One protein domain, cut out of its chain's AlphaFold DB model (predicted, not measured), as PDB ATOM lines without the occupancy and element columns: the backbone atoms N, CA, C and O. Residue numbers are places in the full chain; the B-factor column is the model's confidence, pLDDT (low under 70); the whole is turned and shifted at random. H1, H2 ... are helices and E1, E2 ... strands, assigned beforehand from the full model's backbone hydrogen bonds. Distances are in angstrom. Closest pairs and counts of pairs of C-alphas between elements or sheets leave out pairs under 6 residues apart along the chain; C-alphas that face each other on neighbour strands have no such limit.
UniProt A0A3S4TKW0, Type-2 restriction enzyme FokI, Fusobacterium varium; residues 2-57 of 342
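This is residues 2 to 57 of the 342 residues of the protein "Type-2 restriction enzyme FokI" of Fusobacterium varium (UniProt A0A3S4TKW0). A long, narrow hairpin of two strands, E1 and E2, makes a long arm whose turn, residues 22 to 27, sticks out free, while two short helices, H1 and H2, sit at its other end. The 56 printed residues hold H1, E1, E2 and H2 in that order, with an antiparallel sheet E1 - E2; the class is mixed, helices and strands. The whole is extended, with a radius of gyration of the C-alphas of 16.8 A and spans of 55 by 22 by 16 A.

E1, residues 12 to 23, and E2, residues 26 to 38, form an antiparallel hairpin at 162 degrees; N 13 and O 37 are 2.8 A apart and N 28 and O 21 2.8 A, within hydrogen-bond range. E2 bends by 67 degrees at His 34. The closest C-alphas of H1, residues 2 to 8, and E1 are those of Leu 7 and Gln 13, 5.6 A. Those of E1 and H2, residues 40 to 49, are Val 12 and Gly 42, 6.2 A. H1 and H2 are only just apart, at 8.4 A. In both helices every O i to N i+4 pair is within hydrogen-bond range.

E1 is 33.4 A long, from C-alpha 12 at (197.019, 208.034, 110.460); E2 is 33.1 A. H1 is 10.2 A; H2 is 14.4 A, ending with C-alpha 49 at (194.230, 219.839, 100.500).

The farthest C-alphas, Ser 25 and Lys 56, are 55.5 A apart. The printed part has no cut, its three links are tight, and no printed residue is under 70 in pLDDT.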
ATOM      1  N   ILE A   2     201.449 216.082 116.957       95.06
ATOM      2  CA  ILE A   2     200.522 216.180 115.798       95.06
ATOM      3  C   ILE A   2     199.954 214.816 115.370       95.06
ATOM      4  O   ILE A   2     198.742 214.646 115.269       95.06
ATOM      5  N   CYS A   3     200.813 213.807 115.190       95.06
ATOM      6  CA  CYS A   3     200.371 212.470 114.780       95.06
ATOM      7  C   CYS A   3     199.427 211.799 115.791       95.06
ATOM      8  O   CYS A   3     198.606 210.976 115.400       95.06
ATOM      9  N   SER A   4     199.489 212.169 117.075       94.19
ATOM     10  CA  SER A   4     198.552 211.668 118.086       94.19
ATOM     11  C   SER A   4     197.138 212.207 117.859       94.19
ATOM     12  O   SER A   4     196.173 211.489 118.094       94.19
ATOM     13  N   TRP A   5     196.994 213.450 117.389       97.00
ATOM     14  CA  TRP A   5     195.692 214.005 117.006       97.00
ATOM     15  C   TRP A   5     195.197 213.407 115.695       97.00
ATOM     16  O   TRP A   5     194.056 212.965 115.634       97.00
ATOM     17  N   LEU A   6     196.072 213.300 114.688       97.56
ATOM     18  CA  LEU A   6     195.741 212.657 113.412       97.56
ATOM     19  C   LEU A   6     195.286 211.201 113.593       97.56
ATOM     20  O   LEU A   6     194.426 210.735 112.852       97.56
ATOM     21  N   LEU A   7     195.838 210.494 114.587       97.06
ATOM     22  CA  LEU A   7     195.405 209.151 114.966       97.06
ATOM     23  C   LEU A   7     193.968 209.153 115.501       97.06
ATOM     24  O   LEU A   7     193.163 208.333 115.073       97.06
ATOM     25  N   LYS A   8     193.629 210.091 116.399       97.12
ATOM     26  CA  LYS A   8     192.277 210.210 116.975       97.12
ATOM     27  C   LYS A   8     191.209 210.486 115.917       97.12
ATOM     28  O   LYS A   8     190.098 209.995 116.048       97.12
ATOM     29  N   VAL A   9     191.553 211.240 114.873       97.00
ATOM     30  CA  VAL A   9     190.651 211.520 113.741       97.00
ATOM     31  C   VAL A   9     190.780 210.506 112.592       97.00
ATOM     32  O   VAL A   9     190.218 210.709 111.522       97.00
ATOM     33  N   GLY A  10     191.531 209.414 112.781       97.31
ATOM     34  CA  GLY A  10     191.620 208.306 111.823       97.31
ATOM     35  C   GLY A  10     192.393 208.595 110.528       97.31
ATOM     36  O   GLY A  10     192.293 207.826 109.567       97.31
ATOM     37  N   LEU A  11     193.173 209.678 110.464       97.88
ATOM     38  CA  LEU A  11     193.963 210.051 109.277       97.88
ATOM     39  C   LEU A  11     195.313 209.322 109.208       97.88
ATOM     40  O   LEU A  11     195.878 209.129 108.130       97.88
ATOM     41  N   VAL A  12     195.829 208.889 110.356       98.12
ATOM     42  CA  VAL A  12     197.019 208.034 110.460       98.12
ATOM     43  C   VAL A  12     196.753 206.895 111.436       98.12
ATOM     44  O   VAL A  12     195.862 206.983 112.273       98.12
ATOM     45  N   GLN A  13     197.561 205.845 111.363       97.00
ATOM     46  CA  GLN A  13     197.604 204.758 112.337       97.00
ATOM     47  C   GLN A  13     198.998 204.664 112.957       97.00
ATOM     48  O   GLN A  13     199.998 204.893 112.274       97.00
ATOM     49  N   LYS A  14     199.080 204.330 114.248       96.06
ATOM     50  CA  LYS A  14     200.356 204.128 114.945       96.06
ATOM     51  C   LYS A  14     200.844 202.704 114.691       96.06
ATOM     52  O   LYS A  14     200.117 201.750 114.943       96.06
ATOM     53  N   VAL A  15     202.070 202.566 114.205       94.81
ATOM     54  CA  VAL A  15     202.706 201.279 113.898       94.81
ATOM     55  C   VAL A  15     204.102 201.273 114.499       94.81
ATOM     56  O   VAL A  15     204.780 202.291 114.461       94.81
ATOM     57  N   LYS A  16     204.549 200.157 115.078       94.69
ATOM     58  CA  LYS A  16     205.941 200.044 115.543       94.69
ATOM     59  C   LYS A  16     206.841 199.838 114.324       94.69
ATOM     60  O   LYS A  16     206.547 198.967 113.509       94.69
ATOM     61  N   LYS A  17     207.919 200.614 114.204       95.00
ATOM     62  CA  LYS A  17     208.938 200.410 113.163       95.00
ATOM     63  C   LYS A  17     210.122 199.670 113.770       95.00
ATOM     64  O   LYS A  17     210.731 200.169 114.713       95.00
ATOM     65  N   GLU A  18     210.427 198.486 113.255       95.00
ATOM     66  CA  GLU A  18     211.671 197.798 113.595       95.00
ATOM     67  C   GLU A  18     212.830 198.450 112.836       95.00
ATOM     68  O   GLU A  18     212.719 198.732 111.641       95.00
ATOM     69  N   VAL A  19     213.912 198.733 113.551       93.50
ATOM     70  CA  VAL A  19     215.163 199.258 113.007       93.50
ATOM     71  C   VAL A  19     216.271 198.311 113.423       93.50
ATOM     72  O   VAL A  19     216.280 197.812 114.552       93.50
ATOM     73  N   LYS A  20     217.176 198.046 112.488       91.81
ATOM     74  CA  LYS A  20     218.289 197.124 112.664       91.81
ATOM     75  C   LYS A  20     219.583 197.852 112.344       91.81
ATOM     76  O   LYS A  20     219.598 198.677 111.434       91.81
ATOM     77  N   THR A  21     220.631 197.544 113.090       84.19
ATOM     78  CA  THR A  21     222.000 197.956 112.780       84.19
ATOM     79  C   THR A  21     222.948 196.809 113.099       84.19
ATOM     80  O   THR A  21     222.621 195.949 113.916       84.19
ATOM     81  N   ILE A  22     224.104 196.785 112.451       76.81
ATOM     82  CA  ILE A  22     225.156 195.803 112.703       76.81
ATOM     83  C   ILE A  22     226.317 196.558 113.341       76.81
ATOM     84  O   ILE A  22     226.756 197.571 112.801       76.81
ATOM     85  N   ILE A  23     226.781 196.086 114.497       70.12
ATOM     86  CA  ILE A  23     227.995 196.593 115.144       70.12
ATOM     87  C   ILE A  23     228.944 195.400 115.267       70.12
ATOM     88  O   ILE A  23     228.629 194.417 115.942       70.12
ATOM     89  N   GLY A  24     230.066 195.456 114.546       71.88
ATOM     90  CA  GLY A  24     230.953 194.307 114.362       71.88
ATOM     91  C   GLY A  24     230.235 193.152 113.656       71.88
ATOM     92  O   GLY A  24     229.715 193.315 112.555       71.88
ATOM     93  N   SER A  25     230.179 191.990 114.305       76.00
ATOM     94  CA  SER A  25     229.486 190.787 113.821       76.00
ATOM     95  C   SER A  25     228.086 190.592 114.418       76.00
ATOM     96  O   SER A  25     227.416 189.607 114.104       76.00
ATOM     97  N   ILE A  26     227.625 191.508 115.279       80.75
ATOM     98  CA  ILE A  26     226.369 191.362 116.020       80.75
ATOM     99  C   ILE A  26     225.288 192.262 115.410       80.75
ATOM    100  O   ILE A  26     225.457 193.471 115.253       80.75
ATOM    101  N   GLU A  27     224.140 191.660 115.093       89.88
ATOM    102  CA  GLU A  27     222.945 192.377 114.649       89.88
ATOM    103  C   GLU A  27     222.132 192.862 115.858       89.88
ATOM    104  O   GLU A  27     221.602 192.074 116.643       89.88
ATOM    105  N   TYR A  28     221.968 194.176 115.971       90.88
ATOM    106  CA  TYR A  28     221.135 194.821 116.978       90.88
ATOM    107  C   TYR A  28     219.786 195.198 116.375       90.88
ATOM    108  O   TYR A  28     219.706 195.805 115.305       90.88
ATOM    109  N   LYS A  29     218.703 194.879 117.089       93.81
ATOM    110  CA  LYS A  29     217.330 195.222 116.696       93.81
ATOM    111  C   LYS A  29     216.670 196.050 117.778       93.81
ATOM    112  O   LYS A  29     216.724 195.709 118.956       93.81
ATOM    113  N   THR A  30     215.974 197.102 117.373       93.94
ATOM    114  CA  THR A  30     215.123 197.885 118.268       93.94
ATOM    115  C   THR A  30     213.816 198.268 117.586       93.94
ATOM    116  O   THR A  30     213.690 198.233 116.361       93.94
ATOM    117  N   LYS A  31     212.804 198.617 118.382       94.12
ATOM    118  CA  LYS A  31     211.486 199.027 117.888       94.12
ATOM    119  C   LYS A  31     211.223 200.475 118.264       94.12
ATOM    120  O   LYS A  31     211.070 200.808 119.437       94.12
ATOM    121  N   ILE A  32     211.066 201.326 117.257       93.50
ATOM    122  CA  ILE A  32     210.633 202.707 117.440       93.50
ATOM    123  C   ILE A  32     209.110 202.709 117.595       93.50
ATOM    124  O   ILE A  32     208.357 202.417 116.663       93.50
ATOM    125  N   GLY A  33     208.647 203.016 118.808       89.81
ATOM    126  CA  GLY A  33     207.222 203.030 119.144       89.81
ATOM    127  C   GLY A  33     206.459 204.239 118.596       89.81
ATOM    128  O   GLY A  33     205.248 204.162 118.408       89.81
ATOM    129  N   HIS A  34     207.138 205.355 118.329       91.88
ATOM    130  CA  HIS A  34     206.539 206.590 117.812       91.88
ATOM    131  C   HIS A  34     206.580 206.657 116.278       91.88
ATOM    132  O   HIS A  34     207.016 207.652 115.708       91.88
ATOM    133  N   SER A  35     206.114 205.604 115.603       94.44
ATOM    134  CA  SER A  35     206.010 205.563 114.140       94.44
ATOM    135  C   SER A  35     204.549 205.480 113.684       94.44
ATOM    136  O   SER A  35     203.674 204.989 114.401       94.44
ATOM    137  N   TYR A  36     204.266 206.036 112.505       95.38
ATOM    138  CA  TYR A  36     202.905 206.213 111.996       95.38
ATOM    139  C   TYR A  36     202.842 205.897 110.502       95.38
ATOM    140  O   TYR A  36     203.815 206.099 109.778       95.38
ATOM    141  N   LYS A  37     201.683 205.428 110.039       96.50
ATOM    142  CA  LYS A  37     201.376 205.181 108.625       96.50
ATOM    143  C   LYS A  37     200.098 205.929 108.255       96.50
ATOM    144  O   LYS A  37     199.144 205.921 109.028       96.50
ATOM    145  N   ILE A  38     200.077 206.584 107.097       97.75
ATOM    146  CA  ILE A  38     198.876 207.269 106.599       97.75
ATOM    147  C   ILE A  38     197.774 206.251 106.270       97.75
ATOM    148  O   ILE A  38     198.065 205.170 105.752       97.75
ATOM    149  N   THR A  39     196.518 206.574 106.589       98.25
ATOM    150  CA  THR A  39     195.357 205.734 106.241       98.25
ATOM    151  C   THR A  39     194.792 206.122 104.874       98.25
ATOM    152  O   THR A  39     195.143 207.159 104.306       98.25
ATOM    153  N   LEU A  40     193.859 205.324 104.344       97.19
ATOM    154  CA  LEU A  40     193.119 205.689 103.132       97.19
ATOM    155  C   LEU A  40     192.357 207.017 103.305       97.19
ATOM    156  O   LEU A  40     192.347 207.841 102.393       97.19
ATOM    157  N   ASN A  41     191.769 207.250 104.483       96.75
ATOM    158  CA  ASN A  41     191.101 208.514 104.801       96.75
ATOM    159  C   ASN A  41     192.099 209.677 104.849       96.75
ATOM    160  O   ASN A  41     191.840 210.729 104.269       96.75
ATOM    161  N   GLY A  42     193.282 209.460 105.435       97.25
ATOM    162  CA  GLY A  42     194.384 210.423 105.390       97.25
ATOM    163  C   GLY A  42     194.790 210.802 103.965       97.25
ATOM    164  O   GLY A  42     194.967 211.980 103.666       97.25
ATOM    165  N   LEU A  43     194.882 209.824 103.058       96.62
ATOM    166  CA  LEU A  43     195.181 210.077 101.645       96.62
ATOM    167  C   LEU A  43     194.071 210.866 100.938       96.62
ATOM    168  O   LEU A  43     194.380 211.732 100.120       96.62
ATOM    169  N   LYS A  44     192.794 210.590 101.237       95.25
ATOM    170  CA  LYS A  44     191.656 211.353 100.690       95.25
ATOM    171  C   LYS A  44     191.720 212.820 101.117       95.25
ATOM    172  O   LYS A  44     191.668 213.697 100.256       95.25
ATOM    173  N   GLU A  45     191.932 213.087 102.406       95.06
ATOM    174  CA  GLU A  45     192.072 214.461 102.907       95.06
ATOM    175  C   GLU A  45     193.326 215.152 102.354       95.06
ATOM    176  O   GLU A  45     193.272 216.318 101.971       95.06
ATOM    177  N   LEU A  46     194.440 214.431 102.193       93.94
ATOM    178  CA  LEU A  46     195.640 214.973 101.550       93.94
ATOM    179  C   LEU A  46     195.404 215.338 100.072       93.94
ATOM    180  O   LEU A  46     195.907 216.353  99.591       93.94
ATOM    181  N   LYS A  47     194.632 214.538  99.326       92.81
ATOM    182  CA  LYS A  47     194.241 214.879  97.945       92.81
ATOM    183  C   LYS A  47     193.358 216.125  97.909       92.81
ATOM    184  O   LYS A  47     193.532 216.962  97.021       92.81
ATOM    185  N   ARG A  48     192.453 216.266  98.882       93.25
ATOM    186  CA  ARG A  48     191.600 217.448  99.028       93.25
ATOM    187  C   ARG A  48     192.402 218.710  99.309       93.25
ATOM    188  O   ARG A  48     192.172 219.717  98.647       93.25
ATOM    189  N   THR A  49     193.377 218.669 100.215       90.31
ATOM    190  CA  THR A  49     194.230 219.839 100.500       90.31
ATOM    191  C   THR A  49     195.097 220.228  99.305       90.31
ATOM    192  O   THR A  49     195.265 221.414  99.041       90.31
ATOM    193  N   LYS A  50     195.555 219.254  98.509       87.75
ATOM    194  CA  LYS A  50     196.274 219.496  97.246       87.75
ATOM    195  C   LYS A  50     195.368 219.924  96.083       87.75
ATOM    196  O   LYS A  50     195.873 220.276  95.022       87.75
ATOM    197  N   GLY A  51     194.041 219.931  96.251       87.81
ATOM    198  CA  GLY A  51     193.057 220.251  95.201       87.81
ATOM    199  C   GLY A  51     193.063 219.293  94.018       87.81
ATOM    200  O   GLY A  51     192.788 219.708  92.902       87.81
ATOM    201  N   VAL A  52     193.415 218.033  94.265       89.81
ATOM    202  CA  VAL A  52     193.322 216.950  93.272       89.81
ATOM    203  C   VAL A  52     191.972 216.225  93.389       89.81
ATOM    204  O   VAL A  52     191.612 215.417  92.543       89.81
ATOM    205  N   SER A  53     191.204 216.492  94.450       90.56
ATOM    206  CA  SER A  53     189.829 216.003  94.591       90.56
ATOM    207  C   SER A  53     188.820 216.926  93.910       90.56
ATOM    208  O   SER A  53     189.066 218.121  93.789       90.56
ATOM    209  N   SER A  54     187.624 216.405  93.634       88.81
ATOM    210  CA  SER A  54     186.454 217.202  93.238       88.81
ATOM    211  C   SER A  54     185.977 218.188  94.317       88.81
ATOM    212  O   SER A  54     185.310 219.171  94.006       88.81
ATOM    213  N   TYR A  55     186.313 217.953  95.590       90.94
ATOM    214  CA  TYR A  55     185.967 218.856  96.686       90.94
ATOM    215  C   TYR A  55     186.874 220.085  96.732       90.94
ATOM    216  O   TYR A  55     188.084 219.997  96.511       90.94
ATOM    217  N   LYS A  56     186.289 221.223  97.126       89.38
ATOM    218  CA  LYS A  56     187.027 222.469  97.355       89.38
ATOM    219  C   LYS A  56     188.128 222.269  98.402       89.38
ATOM    220  O   LYS A  56     187.911 221.635  99.447       89.38
ATOM    221  N   ARG A  57     189.295 222.860  98.120       91.81
ATOM    222  CA  ARG A  57     190.422 222.938  99.056       91.81
ATOM    223  C   ARG A  57     189.993 223.594 100.363       91.81
ATOM    224  O   ARG A  57     189.185 224.521 100.381       91.81
TER     225      ARG A  57